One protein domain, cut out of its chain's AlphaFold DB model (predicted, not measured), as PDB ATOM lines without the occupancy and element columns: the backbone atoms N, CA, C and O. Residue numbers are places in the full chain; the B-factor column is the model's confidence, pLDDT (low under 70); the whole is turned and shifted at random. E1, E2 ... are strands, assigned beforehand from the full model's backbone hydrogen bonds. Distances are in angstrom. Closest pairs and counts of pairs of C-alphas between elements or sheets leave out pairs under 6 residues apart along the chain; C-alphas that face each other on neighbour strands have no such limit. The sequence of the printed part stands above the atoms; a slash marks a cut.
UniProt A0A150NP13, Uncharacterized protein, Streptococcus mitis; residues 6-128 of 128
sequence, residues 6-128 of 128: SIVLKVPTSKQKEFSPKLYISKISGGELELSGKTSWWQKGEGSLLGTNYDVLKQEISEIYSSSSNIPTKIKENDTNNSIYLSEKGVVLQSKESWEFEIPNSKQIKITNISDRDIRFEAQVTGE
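This is residues 6 to 128 of the 128 residues of an uncharacterized protein of Streptococcus mitis (UniProt A0A150NP13). Two layers of strands stand partly face to face as a loose sandwich: the twisted five-strand sheet E1, E11, E3, E9, E8 makes one, and the small sheet E10, E2, E12 makes the other. Beside E10, strand E4 begins a second twisted sheet, E4 to E7, which reaches out past E8 at the other end of the five-strand sheet; the link of residues 66 to 72 lies at the far end of the longest axis. The printed part has 123 residues, with twelve named strands, E1 to E12 in chain order, and no named helix; the class is all strand, though only 58 residues are in named elements, under half. The sheets are ordered E1 - E11 - E3 - E9 - E8, E4 - E5 - E6 - E7 and E10 - E2 - E12, all antiparallel. The whole is compact, with a radius of gyration of the C-alphas of 14.6 A, and spans 48 by 39 by 25 A.

Start at Ser 6, where E1, residues 6 to 10, is an edge strand. Beside it find its antiparallel neighbour E11, residues 108 to 113, with N 7 and O 111 2.9 A apart, within hydrogen-bond range. On from E11 comes E3, residues 33 to 36, where N 34 and O 112 are 2.9 A apart. Then look at E9, residues 90 to 93, where N 35 of E3 and O 91 are 2.8 A apart. E8, residues 84 to 86, is the other edge strand and forms a hairpin with E9; N 92 and O 85 are 2.8 A apart. This sheet is only just strongly twisted, its C-alphas lying up to 4.2 A off the best plane. Now turn to E2, residues 21 to 25, an inner strand between E12, residues 123 to 127, and E10, residues 99 to 102. Look for N 24 and O 124, 2.8 A apart, and for N 23 and O 101, also 2.8 A. E1 and E12 have their closest C-alphas at Leu 9 and Val 125, 7.5 A apart. E4, residues 40 to 44, comes nearest to E10 at the C-alphas of Gln 43 and Phe 101, 4.8 A apart. From E4 a meander, each strand the antiparallel neighbour of the one before, runs through E5, residues 49 to 55, E6, residues 60 to 65, and E7, residues 73 to 76, with a hairpin at each step. Check N 43 and O 52 at 2.9 A, N 53 and O 62 at 2.8 A, and N 63 and O 74 at 2.8 A. This sheet too is only just strongly twisted, up to 4.2 A off its best plane. The closest C-alphas of E5 and E8 are those of Tyr 54 and Leu 86, 7.2 A apart. E7 is apart from E9 and E10, among others.

Find C-alpha 6 at (442.432, -183.849, -219.590), where E1 begins. E5, the longest strand by residues, runs 17.2 A from C-alpha 49 at (466.116, -202.194, -231.535) to C-alpha 55. E6 measures 16.2 A and E11 16.7 A from first to last C-alpha. E12, 13.5 A long, ends at C-alpha 127, at (447.257, -205.593, -217.528).

The C-alphas farthest apart are those of Ser 69 and Asp 118, 47.8 A. The printed part has no cut, and no link is long. Glu 128 is the chain's last residue. The mean pLDDT of the printed part is 89.5; look for low confidence, under 70, at residues 17 to 18, 69 and 128.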
ATOM      1  N   SER A   6     441.684-182.698-220.087       97.06
ATOM      2  CA  SER A   6     442.432-183.849-219.590       97.06
ATOM      3  C   SER A   6     441.505-184.998-219.228       97.06
ATOM      4  O   SER A   6     440.428-184.781-218.676       97.06
ATOM      5  N   ILE A   7     441.964-186.225-219.455       95.62
ATOM      6  CA  ILE A   7     441.350-187.438-218.909       95.62
ATOM      7  C   ILE A   7     442.344-188.160-218.005       95.62
ATOM      8  O   ILE A   7     443.558-188.014-218.151       95.62
ATOM      9  N   VAL A   8     441.822-188.944-217.064       95.44
ATOM     10  CA  VAL A   8     442.630-189.790-216.183       95.44
ATOM     11  C   VAL A   8     442.194-191.236-216.357       95.44
ATOM     12  O   VAL A   8     441.038-191.577-216.106       95.44
ATOM     13  N   LEU A   9     443.128-192.082-216.773       92.56
ATOM     14  CA  LEU A   9     442.941-193.521-216.886       92.56
ATOM     15  C   LEU A   9     443.454-194.192-215.617       92.56
ATOM     16  O   LEU A   9     444.552-193.890-215.146       92.56
ATOM     17  N   LYS A  10     442.659-195.107-215.059       91.50
ATOM     18  CA  LYS A  10     443.100-195.949-213.944       91.50
ATOM     19  C   LYS A  10     443.975-197.068-214.483       91.50
ATOM     20  O   LYS A  10     443.590-197.745-215.432       91.50
ATOM     21  N   VAL A  11     445.115-197.272-213.839       88.38
ATOM     22  CA  VAL A  11     446.015-198.374-214.156       88.38
ATOM     23  C   VAL A  11     445.605-199.561-213.282       88.38
ATOM     24  O   VAL A  11     445.516-199.404-212.058       88.38
ATOM     25  N   PRO A  12     445.291-200.728-213.870       84.75
ATOM     26  CA  PRO A  12     445.059-201.935-213.101       84.75
ATOM     27  C   PRO A  12     446.309-202.243-212.279       84.75
ATOM     28  O   PRO A  12     447.428-201.970-212.693       84.75
ATOM     29  N   THR A  13     446.120-202.788-211.085       79.06
ATOM     30  CA  THR A  13     447.224-203.164-210.202       79.06
ATOM     31  C   THR A  13     447.072-204.623-209.837       79.06
ATOM     32  O   THR A  13     445.996-205.026-209.390       79.06
ATOM     33  N   SER A  14     448.144-205.395-209.965       76.56
ATOM     34  CA  SER A  14     448.196-206.786-209.530       76.56
ATOM     35  C   SER A  14     449.228-206.946-208.420       76.56
ATOM     36  O   SER A  14     450.210-206.212-208.353       76.56
ATOM     37  N   LYS A  15     449.000-207.917-207.531       71.25
ATOM     38  CA  LYS A  15     450.012-208.355-206.553       71.25
ATOM     39  C   LYS A  15     451.002-209.358-207.157       71.25
ATOM     40  O   LYS A  15     451.924-209.781-206.466       71.25
ATOM     41  N   GLN A  16     450.781-209.782-208.402       71.44
ATOM     42  CA  GLN A  16     451.681-210.688-209.105       71.44
ATOM     43  C   GLN A  16     452.976-209.972-209.484       71.44
ATOM     44  O   GLN A  16     452.980-208.787-209.808       71.44
ATOM     45  N   LYS A  17     454.081-210.716-209.427       64.69
ATOM     46  CA  LYS A  17     455.434-210.189-209.624       64.69
ATOM     47  C   LYS A  17     455.734-209.815-211.083       64.69
ATOM     48  O   LYS A  17     456.625-209.009-211.309       64.69
ATOM     49  N   GLU A  18     454.995-210.382-212.035       67.50
ATOM     50  CA  GLU A  18     455.208-210.229-213.486       67.50
ATOM     51  C   GLU A  18     454.134-209.366-214.161       67.50
ATOM     52  O   GLU A  18     453.918-209.464-215.360       67.50
ATOM     53  N   PHE A  19     453.446-208.522-213.391       71.56
ATOM     54  CA  PHE A  19     452.408-207.662-213.936       71.56
ATOM     55  C   PHE A  19     453.000-206.367-214.496       71.56
ATOM     56  O   PHE A  19     453.410-205.489-213.728       71.56
ATOM     57  N   SER A  20     452.998-206.238-215.822       80.62
ATOM     58  CA  SER A  20     453.516-205.067-216.539       80.62
ATOM     59  C   SER A  20     452.387-204.407-217.327       80.62
ATOM     60  O   SER A  20     452.119-204.794-218.466       80.62
ATOM     61  N   PRO A  21     451.681-203.426-216.737       87.62
ATOM     62  CA  PRO A  21     450.565-202.792-217.410       87.62
ATOM     63  C   PRO A  21     451.055-201.981-218.613       87.62
ATOM     64  O   PRO A  21     452.097-201.321-218.557       87.62
ATOM     65  N   LYS A  22     450.282-202.008-219.698       92.19
ATOM     66  CA  LYS A  22     450.590-201.304-220.946       92.19
ATOM     67  C   LYS A  22     449.506-200.294-221.283       92.19
ATOM     68  O   LYS A  22     448.328-200.500-220.990       92.19
ATOM     69  N   LEU A  23     449.912-199.192-221.899       94.00
ATOM     70  CA  LEU A  23     449.037-198.174-222.458       94.00
ATOM     71  C   LEU A  23     449.099-198.271-223.978       94.00
ATOM     72  O   LEU A  23     450.139-198.000-224.572       94.00
ATOM     73  N   TYR A  24     447.966-198.583-224.592       94.88
ATOM     74  CA  TYR A  24     447.760-198.436-226.024       94.88
ATOM     75  C   TYR A  24     447.081-197.095-226.307       94.88
ATOM     76  O   TYR A  24     446.041-196.793-225.716       94.88
ATOM     77  N   ILE A  25     447.648-196.312-227.221       94.44
ATOM     78  CA  ILE A  25     447.057-195.088-227.767       94.44
ATOM     79  C   ILE A  25     446.865-195.294-229.267       94.44
ATOM     80  O   ILE A  25     447.827-195.566-229.985       94.44
ATOM     81  N   SER A  26     445.633-195.158-229.752       91.12
ATOM     82  CA  SER A  26     445.365-195.201-231.186       91.12
ATOM     83  C   SER A  26     445.779-193.900-231.876       91.12
ATOM     84  O   SER A  26     446.047-192.878-231.240       91.12
ATOM     85  N   LYS A  27     445.796-193.935-233.209       86.56
ATOM     86  CA  LYS A  27     445.994-192.765-234.067       86.56
ATOM     87  C   LYS A  27     445.234-191.528-233.574       86.56
ATOM     88  O   LYS A  27     444.007-191.528-233.467       86.56
ATOM     89  N   ILE A  28     445.967-190.430-233.426       86.81
ATOM     90  CA  ILE A  28     445.405-189.120-233.102       86.81
ATOM     91  C   ILE A  28     444.864-188.490-234.392       86.81
ATOM     92  O   ILE A  28     445.524-188.499-235.437       86.81
ATOM     93  N   SER A  29     443.665-187.903-234.346       85.75
ATOM     94  CA  SER A  29     443.032-187.222-235.492       85.75
ATOM     95  C   SER A  29     443.736-185.926-235.951       85.75
ATOM     96  O   SER A  29     443.134-185.118-236.657       85.75
ATOM     97  N   GLY A  30     445.002-185.730-235.571       82.56
ATOM     98  CA  GLY A  30     445.758-184.479-235.628       82.56
ATOM     99  C   GLY A  30     445.831-183.799-234.258       82.56
ATOM    100  O   GLY A  30     444.959-184.019-233.422       82.56
ATOM    101  N   GLY A  31     446.859-182.977-234.046       91.62
ATOM    102  CA  GLY A  31     447.145-182.350-232.754       91.62
ATOM    103  C   GLY A  31     448.107-183.177-231.906       91.62
ATOM    104  O   GLY A  31     448.786-184.068-232.412       91.62
ATOM    105  N   GLU A  32     448.150-182.862-230.617       95.50
ATOM    106  CA  GLU A  32     449.192-183.312-229.699       95.50
ATOM    107  C   GLU A  32     448.583-183.769-228.373       95.50
ATOM    108  O   GLU A  32     447.723-183.096-227.789       95.50
ATOM    109  N   LEU A  33     449.047-184.920-227.895       96.12
ATOM    110  CA  LEU A  33     448.677-185.503-226.614       96.12
ATOM    111  C   LEU A  33     449.880-185.562-225.690       96.12
ATOM    112  O   LEU A  33     450.872-186.195-226.027       96.12
ATOM    113  N   GLU A  34     449.760-184.994-224.496       96.38
ATOM    114  CA  GLU A  34     450.758-185.153-223.442       96.38
ATOM    115  C   GLU A  34     450.335-186.258-222.471       96.38
ATOM    116  O   GLU A  34     449.318-186.143-221.772       96.38
ATOM    117  N   LEU A  35     451.138-187.318-222.411       95.06
ATOM    118  CA  LEU A  35     451.084-188.349-221.383       95.06
ATOM    119  C   LEU A  35     451.853-187.843-220.158       95.06
ATOM    120  O   LEU A  35     453.082-187.906-220.105       95.06
ATOM    121  N   SER A  36     451.138-187.306-219.170       90.69
ATOM    122  CA  SER A  36     451.784-186.735-217.989       90.69
ATOM    123  C   SER A  36     452.406-187.826-217.117       90.69
ATOM    124  O   SER A  36     451.750-188.799-216.739       90.69
ATOM    125  N   GLY A  37     453.653-187.612-216.714       83.81
ATOM    126  CA  GLY A  37     454.390-188.511-215.833       83.81
ATOM    127  C   GLY A  37     455.849-188.091-215.784       83.81
ATOM    128  O   GLY A  37     456.438-187.830-216.820       83.81
ATOM    129  N   LYS A  38     456.436-188.006-214.588       75.56
ATOM    130  CA  LYS A  38     457.823-187.535-214.401       75.56
ATOM    131  C   LYS A  38     458.866-188.652-214.493       75.56
ATOM    132  O   LYS A  38     460.002-188.459-214.089       75.56
ATOM    133  N   THR A  39     458.468-189.838-214.922       85.06
ATOM    134  CA  THR A  39     459.305-191.042-214.945       85.06
ATOM    135  C   THR A  39     459.517-191.510-216.379       85.06
ATOM    136  O   THR A  39     458.902-190.987-217.304       85.06
ATOM    137  N   SER A  40     460.355-192.528-216.542       89.75
ATOM    138  CA  SER A  40     460.579-193.220-217.809       89.75
ATOM    139  C   SER A  40     459.318-193.855-218.383       89.75
ATOM    140  O   SER A  40     458.605-194.565-217.673       89.75
ATOM    141  N   TRP A  41     459.099-193.649-219.678       93.06
ATOM    142  CA  TRP A  41     458.153-194.412-220.491       93.06
ATOM    143  C   TRP A  41     458.931-195.295-221.453       93.06
ATOM    144  O   TRP A  41     459.857-194.820-222.110       93.06
ATOM    145  N   TRP A  42     458.562-196.567-221.541       93.81
ATOM    146  CA  TRP A  42     459.263-197.522-222.389       93.81
ATOM    147  C   TRP A  42     458.388-197.948-223.557       93.81
ATOM    148  O   TRP A  42     457.250-198.374-223.366       93.81
ATOM    149  N   GLN A  43     458.932-197.846-224.763       94.38
ATOM    150  CA  GLN A  43     458.338-198.396-225.969       94.38
ATOM    151  C   GLN A  43     459.178-199.578-226.444       94.38
ATOM    152  O   GLN A  43     460.387-199.450-226.640       94.38
ATOM    153  N   LYS A  44     458.533-200.717-226.693       92.31
ATOM    154  CA  LYS A  44     459.198-201.877-227.289       92.31
ATOM    155  C   LYS A  44     459.620-201.577-228.732       92.31
ATOM    156  O   LYS A  44     458.845-201.027-229.509       92.31
ATOM    157  N   GLY A  45     460.852-201.944-229.071       90.38
ATOM    158  CA  GLY A  45     461.417-201.780-230.407       90.38
ATOM    159  C   GLY A  45     461.188-202.992-231.308       90.38
ATOM    160  O   GLY A  45     460.627-204.009-230.895       90.38
ATOM    161  N   GLU A  46     461.659-202.884-232.550       88.81
ATOM    162  CA  GLU A  46     461.607-203.950-233.551       88.81
ATOM    163  C   GLU A  46     462.993-204.239-234.147       88.81
ATOM    164  O   GLU A  46     463.878-203.379-234.202       88.81
ATOM    165  N   GLY A  47     463.189-205.466-234.640       89.50
ATOM    166  CA  GLY A  47     464.449-205.887-235.249       89.50
ATOM    167  C   GLY A  47     465.604-205.882-234.245       89.50
ATOM    168  O   GLY A  47     465.557-206.585-233.240       89.50
ATOM    169  N   SER A  48     466.661-205.115-234.531       89.69
ATOM    170  CA  SER A  48     467.808-204.958-233.626       89.69
ATOM    171  C   SER A  48     467.573-203.937-232.508       89.69
ATOM    172  O   SER A  48     468.368-203.888-231.568       89.69
ATOM    173  N   LEU A  49     466.517-203.118-232.593       92.75
ATOM    174  CA  LEU A  49     466.116-202.194-231.535       92.75
ATOM    175  C   LEU A  49     465.306-202.966-230.490       92.75
ATOM    176  O   LEU A  49     464.233-203.482-230.784       92.75
ATOM    177  N   LEU A  50     465.803-203.022-229.257       93.06
ATOM    178  CA  LEU A  50     465.079-203.609-228.127       93.06
ATOM    179  C   LEU A  50     463.962-202.684-227.649       93.06
ATOM    180  O   LEU A  50     462.871-203.146-227.315       93.06
ATOM    181  N   GLY A  51     464.219-201.378-227.648       94.38
ATOM    182  CA  GLY A  51     463.209-200.375-227.352       94.38
ATOM    183  C   GLY A  51     463.768-198.984-227.137       94.38
ATOM    184  O   GLY A  51     464.979-198.759-227.186       94.38
ATOM    185  N   THR A  52     462.845-198.063-226.915       95.88
ATOM    186  CA  THR A  52     463.110-196.644-226.712       95.88
ATOM    187  C   THR A  52     462.611-196.246-225.333       95.88
ATOM    188  O   THR A  52     461.441-196.442-225.001       95.88
ATOM    189  N   ASN A  53     463.501-195.675-224.530       95.44
ATOM    190  CA  ASN A  53     463.185-195.093-223.236       95.44
ATOM    191  C   ASN A  53     463.044-193.573-223.373       95.44
ATOM    192  O   ASN A  53     463.954-192.898-223.856       95.44
ATOM    193  N   TYR A  54     461.924-193.047-222.893       95.56
ATOM    194  CA  TYR A  54     461.614-191.624-222.815       95.56
ATOM    195  C   TYR A  54     461.690-191.190-221.346       95.56
ATOM    196  O   TYR A  54     460.721-191.327-220.595       95.56
ATOM    197  N   ASP A  55     462.858-190.716-220.910       94.44
ATOM    198  CA  ASP A  55     463.109-190.295-219.529       94.44
ATOM    199  C   ASP A  55     462.729-188.818-219.351       94.44
ATOM    200  O   ASP A  55     463.510-187.906-219.630       94.44
ATOM    201  N   VAL A  56     461.504-188.582-218.874       93.81
ATOM    202  CA  VAL A  56     460.965-187.229-218.654       93.81
ATOM    203  C   VAL A  56     461.756-186.474-217.579       93.81
ATOM    204  O   VAL A  56     461.884-185.254-217.658       93.81
ATOM    205  N   LEU A  57     462.317-187.159-216.577       92.62
ATOM    206  CA  LEU A  57     463.072-186.489-215.514       92.62
ATOM    207  C   LEU A  57     464.415-185.973-216.026       92.62
ATOM    208  O   LEU A  57     464.810-184.857-215.695       92.62
ATOM    209  N   LYS A  58     465.116-186.791-216.815       94.31
ATOM    210  CA  LYS A  58     466.408-186.420-217.404       94.31
ATOM    211  C   LYS A  58     466.278-185.602-218.684       94.31
ATOM    212  O   LYS A  58     467.287-185.080-219.141       94.31
ATOM    213  N   GLN A  59     465.068-185.493-219.236       94.25
ATOM    214  CA  GLN A  59     464.820-184.910-220.557       94.25
ATOM    215  C   GLN A  59     465.666-185.606-221.639       94.25
ATOM    216  O   GLN A  59     466.269-184.962-222.493       94.25
ATOM    217  N   GLU A  60     465.719-186.942-221.585       95.44
ATOM    218  CA  GLU A  60     466.571-187.765-222.446       95.44
ATOM    219  C   GLU A  60     465.769-188.878-223.130       95.44
ATOM    220  O   GLU A  60     464.997-189.598-222.491       95.44
ATOM    221  N   ILE A  61     465.990-189.052-224.435       96.94
ATOM    222  CA  ILE A  61     465.449-190.166-225.217       96.94
ATOM    223  C   ILE A  61     466.605-191.106-225.562       96.94
ATOM    224  O   ILE A  61     467.587-190.684-226.173       96.94
ATOM    225  N   SER A  62     466.492-192.380-225.193       95.62
ATOM    226  CA  SER A  62     467.529-193.392-225.427       95.62
ATOM    227  C   SER A  62     466.981-194.609-226.166       95.62
ATOM    228  O   SER A  62     465.996-195.213-225.755       95.62
ATOM    229  N   GLU A  63     467.633-194.984-227.263       95.81
ATOM    230  CA  GLU A  63     467.374-196.209-228.021       95.81
ATOM    231  C   GLU A  63     468.347-197.299-227.555       95.81
ATOM    232  O   GLU A  63     469.567-197.106-227.552       95.81
ATOM    233  N   ILE A  64     467.807-198.450-227.162       93.38
ATOM    234  CA  ILE A  64     468.565-199.606-226.686       93.38
ATOM    235  C   ILE A  64     468.553-200.666-227.779       93.38
ATOM    236  O   ILE A  64     467.485-201.099-228.207       93.38
ATOM    237  N   TYR A  65     469.725-201.129-228.204       91.12
ATOM    238  CA  TYR A  65     469.844-202.131-229.265       91.12
ATOM    239  C   TYR A  65     470.457-203.426-228.741       91.12
ATOM    240  O   TYR A  65     471.293-203.418-227.840       91.12
ATOM    241  N   SER A  66     470.083-204.554-229.340       84.31
ATOM    242  CA  SER A  66     470.791-205.812-229.126       84.31
ATOM    243  C   SER A  66     472.008-205.862-230.045       84.31
ATOM    244  O   SER A  66     471.861-205.787-231.266       84.31
ATOM    245  N   SER A  67     473.201-206.051-229.487       77.50
ATOM    246  CA  SER A  67     474.338-206.571-230.250       77.50
ATOM    247  C   SER A  67     474.692-207.962-229.736       77.50
ATOM    248  O   SER A  67     474.358-208.309-228.604       77.50
ATOM    249  N   SER A  68     475.382-208.761-230.549       71.62
ATOM    250  CA  SER A  68     475.764-210.150-230.246       71.62
ATOM    251  C   SER A  68     476.560-210.336-228.946       71.62
ATOM    252  O   SER A  68     476.858-211.469-228.575       71.62
ATOM    253  N   SER A  69     476.984-209.251-228.286       58.91
ATOM    254  CA  SER A  69     477.905-209.314-227.149       58.91
ATOM    255  C   SER A  69     477.743-208.194-226.112       58.91
ATOM    256  O   SER A  69     478.387-208.279-225.078       58.91
ATOM    257  N   ASN A  70     476.920-207.165-226.358       72.25
ATOM    258  CA  ASN A  70     476.663-206.035-225.448       72.25
ATOM    259  C   ASN A  70     475.319-205.353-225.780       72.25
ATOM    260  O   ASN A  70     474.789-205.527-226.879       72.25
ATOM    261  N   ILE A  71     474.791-204.537-224.865       75.94
ATOM    262  CA  ILE A  71     473.609-203.693-225.104       75.94
ATOM    263  C   ILE A  71     474.076-202.250-225.376       75.94
ATOM    264  O   ILE A  71     474.284-201.489-224.427       75.94
ATOM    265  N   PRO A  72     474.320-201.849-226.639       80.44
ATOM    266  CA  PRO A  72     474.601-200.455-226.959       80.44
ATOM    267  C   PRO A  72     473.370-199.566-226.733       80.44
ATOM    268  O   PRO A  72     472.234-199.962-226.995       80.44
ATOM    269  N   THR A  73     473.623-198.341-226.267       88.12
ATOM    270  CA  THR A  73     472.613-197.294-226.065       88.12
ATOM    271  C   THR A  73     472.955-196.091-226.936       88.12
ATOM    272  O   THR A  73     474.104-195.646-226.948       88.12
ATOM    273  N   LYS A  74     471.969-195.559-227.656       93.44
ATOM    274  CA  LYS A  74     472.089-194.329-228.444       93.44
ATOM    275  C   LYS A  74     471.168-193.268-227.861       93.44
ATOM    276  O   LYS A  74     469.966-193.488-227.765       93.44
ATOM    277  N   ILE A  75     471.723-192.111-227.518       94.56
ATOM    278  CA  ILE A  75     470.928-190.954-227.097       94.56
ATOM    279  C   ILE A  75     470.448-190.204-228.338       94.56
ATOM    280  O   ILE A  75     471.232-189.954-229.258       94.56
ATOM    281  N   LYS A  76     469.158-189.870-228.379       94.62
ATOM    282  CA  LYS A  76     468.562-189.035-229.421       94.62
ATOM    283  C   LYS A  76     468.389-187.613-228.921       94.62
ATOM    284  O   LYS A  76     468.079-187.385-227.755       94.62
ATOM    285  N   GLU A  77     468.521-186.670-229.842       93.88
ATOM    286  CA  GLU A  77     468.085-185.303-229.608       93.88
ATOM    287  C   GLU A  77     466.559-185.253-229.450       93.88
ATOM    288  O   GLU A  77     465.816-185.931-230.171       93.88
ATOM    289  N   ASN A  78     466.100-184.452-228.492       95.38
ATOM    290  CA  ASN A  78     464.685-184.181-228.296       95.38
ATOM    291  C   ASN A  78     464.207-183.121-229.305       95.38
ATOM    292  O   ASN A  78     464.235-181.930-229.015       95.38
ATOM    293  N   ASP A  79     463.791-183.560-230.492       94.75
ATOM    294  CA  ASP A  79     463.240-182.691-231.542       94.75
ATOM    295  C   ASP A  79     461.702-182.706-231.515       94.75
ATOM    296  O   ASP A  79     461.074-183.756-231.683       94.75
ATOM    297  N   THR A  80     461.095-181.529-231.342       93.50
ATOM    298  CA  THR A  80     459.637-181.333-231.292       93.50
ATOM    299  C   THR A  80     458.943-181.567-232.631       93.50
ATOM    300  O   THR A  80     457.721-181.543-232.679       93.50
ATOM    301  N   ASN A  81     459.676-181.782-233.725       92.00
ATOM    302  CA  ASN A  81     459.105-182.192-235.012       92.00
ATOM    303  C   ASN A  81     458.918-183.716-235.121       92.00
ATOM    304  O   ASN A  81     458.294-184.195-236.068       92.00
ATOM    305  N   ASN A  82     459.439-184.495-234.167       93.25
ATOM    306  CA  ASN A  82     459.285-185.947-234.163       93.25
ATOM    307  C   ASN A  82     457.877-186.378-233.745       93.25
ATOM    308  O   ASN A  82     457.214-185.728-232.942       93.25
ATOM    309  N   SER A  83     457.459-187.554-234.216       93.00
ATOM    310  CA  SER A  83     456.212-188.224-233.816       93.00
ATOM    311  C   SER A  83     455.999-188.301-232.302       93.00
ATOM    312  O   SER A  83     454.858-188.213-231.838       93.00
ATOM    313  N   ILE A  84     457.097-188.490-231.566       94.88
ATOM    314  CA  ILE A  84     457.153-188.518-230.110       94.88
ATOM    315  C   ILE A  84     458.319-187.643-229.659       94.88
ATOM    316  O   ILE A  84     459.431-187.799-230.171       94.88
ATOM    317  N   TYR A  85     458.074-186.776-228.684       96.06
ATOM    318  CA  TYR A  85     459.096-185.940-228.057       96.06
ATOM    319  C   TYR A  85     458.818-185.769-226.555       96.06
ATOM    320  O   TYR A  85     457.784-186.202-226.044       96.06
ATOM    321  N   LEU A  86     459.760-185.180-225.823       96.94
ATOM    322  CA  LEU A  86     459.634-184.889-224.396       96.94
ATOM    323  C   LEU A  86     459.247-183.427-224.166       96.94
ATOM    324  O   LEU A  86     459.885-182.519-224.701       96.94
ATOM    325  N   SER A  87     458.239-183.212-223.325       95.62
ATOM    326  CA  SER A  87     457.981-181.928-222.673       95.62
ATOM    327  C   SER A  87     458.508-181.961-221.234       95.62
ATOM    328  O   SER A  87     458.856-183.013-220.694       95.62
ATOM    329  N   GLU A  88     458.480-180.819-220.547       92.69
ATOM    330  CA  GLU A  88     458.785-180.757-219.109       92.69
ATOM    331  C   GLU A  88     457.834-181.607-218.241       92.69
ATOM    332  O   GLU A  88     458.149-181.942-217.096       92.69
ATOM    333  N   LYS A  89     456.631-181.915-218.743       92.81
ATOM    334  CA  LYS A  89     455.556-182.555-217.972       92.81
ATOM    335  C   LYS A  89     455.326-184.015-218.352       92.81
ATOM    336  O   LYS A  89     454.670-184.732-217.585       92.81
ATOM    337  N   GLY A  90     455.838-184.463-219.496       95.00
ATOM    338  CA  GLY A  90     455.578-185.809-219.974       95.00
ATOM    339  C   GLY A  90     456.103-186.111-221.370       95.00
ATOM    340  O   GLY A  90     456.934-185.398-221.928       95.00
ATOM    341  N   VAL A  91     455.580-187.200-221.923       96.25
ATOM    342  CA  VAL A  91     455.814-187.617-223.308       96.25
ATOM    343  C   VAL A  91     454.714-187.028-224.177       96.25
ATOM    344  O   VAL A  91     453.533-187.203-223.869       96.25
ATOM    345  N   VAL A  92     455.084-186.352-225.260       96.50
ATOM    346  CA  VAL A  92     454.136-185.812-226.234       96.50
ATOM    347  C   VAL A  92     454.059-186.716-227.453       96.50
ATOM    348  O   VAL A  92     455.080-187.094-228.021       96.50
ATOM    349  N   LEU A  93     452.834-187.034-227.865       95.62
ATOM    350  CA  LEU A  93     452.505-187.783-229.071       95.62
ATOM    351  C   LEU A  93     451.829-186.847-230.075       95.62
ATOM    352  O   LEU A  93     450.817-186.230-229.744       95.62
ATOM    353  N   GLN A  94     452.331-186.793-231.307       93.19
ATOM    354  CA  GLN A  94     451.741-185.974-232.381       93.19
ATOM    355  C   GLN A  94     451.616-186.697-233.734       93.19
ATOM    356  O   GLN A  94     451.264-186.103-234.755       93.19
ATOM    357  N   SER A  95     451.896-188.003-233.756       81.31
ATOM    358  CA  SER A  95     451.800-188.830-234.960       81.31
ATOM    359  C   SER A  95     450.385-189.339-235.239       81.31
ATOM    360  O   SER A  95     449.536-189.490-234.360       81.31
ATOM    361  N   LYS A  96     450.164-189.676-236.511       83.38
ATOM    362  CA  LYS A  96     448.980-190.365-237.032       83.38
ATOM    363  C   LYS A  96     449.075-191.897-236.923       83.38
ATOM    364  O   LYS A  96     448.311-192.592-237.597       83.38
ATOM    365  N   GLU A  97     449.997-192.402-236.120       89.69
ATOM    366  CA  GLU A  97     450.226-193.822-235.840       89.69
ATOM    367  C   GLU A  97     449.729-194.185-234.436       89.69
ATOM    368  O   GLU A  97     449.485-193.301-233.612       89.69
ATOM    369  N   SER A  98     449.553-195.482-234.186       92.31
ATOM    370  CA  SER A  98     449.246-196.005-232.853       92.31
ATOM    371  C   SER A  98     450.531-196.339-232.100       92.31
ATOM    372  O   SER A  98     451.518-196.743-232.711       92.31
ATOM    373  N   TRP A  99     450.489-196.235-230.775       93.62
ATOM    374  CA  TRP A  99     451.646-196.427-229.905       93.62
ATOM    375  C   TRP A  99     451.290-197.317-228.718       93.62
ATOM    376  O   TRP A  99     450.188-197.234-228.177       93.62
ATOM    377  N   GLU A 100     452.243-198.147-228.303       94.75
ATOM    378  CA  GLU A 100     452.163-198.953-227.088       94.75
ATOM    379  C   GLU A 100     453.322-198.575-226.166       94.75
ATOM    380  O   GLU A 100     454.479-198.565-226.588       94.75
ATOM    381  N   PHE A 101     453.004-198.280-224.908       93.88
ATOM    382  CA  PHE A 101     453.988-197.987-223.873       93.88
ATOM    383  C   PHE A 101     453.811-198.923-222.687       93.88
ATOM    384  O   PHE A 101     452.687-199.155-222.239       93.88
ATOM    385  N   GLU A 102     454.915-199.383-222.110       91.56
ATOM    386  CA  GLU A 102     454.889-199.886-220.742       91.56
ATOM    387  C   GLU A 102     454.624-198.718-219.796       91.56
ATOM    388  O   GLU A 102     455.229-197.643-219.891       91.56
ATOM    389  N   ILE A 103     453.671-198.926-218.897       87.12
ATOM    390  CA  ILE A 103     453.225-197.885-217.989       87.12
ATOM    391  C   ILE A 103     454.259-197.755-216.869       87.12
ATOM    392  O   ILE A 103     454.568-198.750-216.205       87.12
ATOM    393  N   PRO A 104     454.773-196.540-216.598       75.56
ATOM    394  CA  PRO A 104     455.619-196.331-215.432       75.56
ATOM    395  C   PRO A 104     454.867-196.729-214.167       75.56
ATOM    396  O   PRO A 104     453.651-196.583-214.126       75.56
ATOM    397  N   ASN A 105     455.568-197.163-213.116       78.62
ATOM    398  CA  ASN A 105     454.970-197.591-211.844       78.62
ATOM    399  C   ASN A 105     454.047-196.512-211.223       78.62
ATOM    400  O   ASN A 105     454.454-195.706-210.385       78.62
ATOM    401  N   SER A 106     452.792-196.494-211.667       83.19
ATOM    402  CA  SER A 106     451.793-195.466-211.417       83.19
ATOM    403  C   SER A 106     450.417-196.111-211.382       83.19
ATOM    404  O   SER A 106     450.109-197.029-212.134       83.19
ATOM    405  N   LYS A 107     449.552-195.590-210.510       86.94
ATOM    406  CA  LYS A 107     448.157-196.040-210.383       86.94
ATOM    407  C   LYS A 107     447.225-195.372-211.392       86.94
ATOM    408  O   LYS A 107     446.073-195.780-211.534       86.94
ATOM    409  N   GLN A 108     447.688-194.307-212.038       91.12
ATOM    410  CA  GLN A 108     446.887-193.520-212.965       91.12
ATOM    411  C   GLN A 108     447.757-192.853-214.026       91.12
ATOM    412  O   GLN A 108     448.903-192.486-213.764       91.12
ATOM    413  N   ILE A 109     447.182-192.644-215.201       91.81
ATOM    414  CA  ILE A 109     447.804-191.908-216.300       91.81
ATOM    415  C   ILE A 109     446.907-190.731-216.629       91.81
ATOM    416  O   ILE A 109     445.706-190.909-216.835       91.81
ATOM    417  N   LYS A 110     447.483-189.532-216.679       95.12
ATOM    418  CA  LYS A 110     446.781-188.340-217.144       95.12
ATOM    419  C   LYS A 110     447.174-188.076-218.594       95.12
ATOM    420  O   LYS A 110     448.358-187.997-218.898       95.12
ATOM    421  N   ILE A 111     446.174-187.927-219.454       95.75
ATOM    422  CA  ILE A 111     446.341-187.603-220.871       95.75
ATOM    423  C   ILE A 111     445.730-186.226-221.095       95.75
ATOM    424  O   ILE A 111     444.557-186.021-220.772       95.75
ATOM    425  N   THR A 112     446.516-185.291-221.622       97.38
ATOM    426  CA  THR A 112     446.099-183.898-221.841       97.38
ATOM    427  C   THR A 112     446.156-183.566-223.328       97.38
ATOM    428  O   THR A 112     447.153-183.863-223.980       97.38
ATOM    429  N   ASN A 113     445.116-182.924-223.862       96.88
ATOM    430  CA  ASN A 113     445.200-182.302-225.182       96.88
ATOM    431  C   ASN A 113     445.952-180.974-225.055       96.88
ATOM    432  O   ASN A 113     445.403-180.015-224.508       96.88
ATOM    433  N   ILE A 114     447.185-180.919-225.552       96.75
ATOM    434  CA  ILE A 114     448.015-179.705-225.497       96.75
ATOM    435  C   ILE A 114     447.991-178.905-226.805       96.75
ATOM    436  O   ILE A 114     448.621-177.856-226.893       96.75
ATOM    437  N   SER A 115     447.249-179.376-227.809       95.00
ATOM    438  CA  SER A 115     447.107-178.673-229.083       95.00
ATOM    439  C   SER A 115     446.087-177.533-229.031       95.00
ATOM    440  O   SER A 115     445.279-177.416-228.111       95.00
ATOM    441  N   ASP A 116     446.096-176.714-230.081       95.12
ATOM    442  CA  ASP A 116     445.178-175.593-230.297       95.12
ATOM    443  C   ASP A 116     443.799-176.003-230.846       95.12
ATOM    444  O   ASP A 116     442.969-175.146-231.158       95.12
ATOM    445  N   ARG A 117     443.543-177.309-230.983       94.75
ATOM    446  CA  ARG A 117     442.349-177.851-231.639       94.75
ATOM    447  C   ARG A 117     441.761-179.061-230.935       94.75
ATOM    448  O   ARG A 117     442.372-179.688-230.073       94.75
ATOM    449  N   ASP A 118     440.551-179.406-231.349       94.94
ATOM    450  CA  ASP A 118     439.878-180.614-230.898       94.94
ATOM    451  C   ASP A 118     440.563-181.866-231.453       94.94
ATOM    452  O   ASP A 118     440.890-181.949-232.640       94.94
ATOM    453  N   ILE A 119     440.696-182.879-230.598       93.88
ATOM    454  CA  ILE A 119     441.298-184.168-230.953       93.88
ATOM    455  C   ILE A 119     440.369-185.342-230.648       93.88
ATOM    456  O   ILE A 119     439.536-185.299-229.730       93.88
ATOM    457  N   ARG A 120     440.557-186.430-231.395       93.50
ATOM    458  CA  ARG A 120     439.958-187.746-231.162       93.50
ATOM    459  C   ARG A 120     441.062-188.796-231.163       93.50
ATOM    460  O   ARG A 120     441.949-188.750-232.013       93.50
ATOM    461  N   PHE A 121     440.982-189.709-230.207       93.31
ATOM    462  CA  PHE A 121     441.868-190.855-230.036       93.31
ATOM    463  C   PHE A 121     441.131-191.915-229.214       93.31
ATOM    464  O   PHE A 121     440.119-191.619-228.570       93.31
ATOM    465  N   GLU A 122     441.663-193.126-229.210       94.12
ATOM    466  CA  GLU A 122     441.271-194.195-228.299       94.12
ATOM    467  C   GLU A 122     442.463-194.523-227.408       94.12
ATOM    468  O   GLU A 122     443.612-194.484-227.850       94.12
ATOM    469  N   ALA A 123     442.190-194.823-226.144       94.12
ATOM    470  CA  ALA A 123     443.208-195.224-225.195       94.12
ATOM    471  C   ALA A 123     442.723-196.426-224.400       94.12
ATOM    472  O   ALA A 123     441.605-196.425-223.879       94.12
ATOM    473  N   GLN A 124     443.580-197.433-224.283       93.12
ATOM    474  CA  GLN A 124     443.306-198.636-223.518       93.12
ATOM    475  C   GLN A 124     444.479-198.923-222.594       93.12
ATOM    476  O   GLN A 124     445.632-198.906-223.014       93.12
ATOM    477  N   VAL A 125     444.168-199.212-221.333       91.19
ATOM    478  CA  VAL A 125     445.143-199.770-220.405       91.19
ATOM    479  C   VAL A 125     444.897-201.266-220.296       91.19
ATOM    480  O   VAL A 125     443.788-201.687-219.959       91.19
ATOM    481  N   THR A 126     445.923-202.058-220.574       86.56
ATOM    482  CA  THR A 126     445.908-203.510-220.401       86.56
ATOM    483  C   THR A 126     446.798-203.889-219.226       86.56
ATOM    484  O   THR A 126     447.758-203.195-218.892       86.56
ATOM    485  N   GLY A 127     446.427-204.961-218.538       73.19
ATOM    486  CA  GLY A 127     447.257-205.593-217.528       73.19
ATOM    487  C   GLY A 127     447.519-207.014-217.985       73.19
ATOM    488  O   GLY A 127     446.571-207.797-218.010       73.19
ATOM    489  N   GLU A 128     448.748-207.295-218.406       59.81
ATOM    490  CA  GLU A 128     449.221-208.660-218.675       59.81
ATOM    491  C   GLU A 128     449.795-209.271-217.396       59.81
ATOM    492  O   GLU A 128     450.477-208.532-216.645       59.81
TER     493      GLU A 128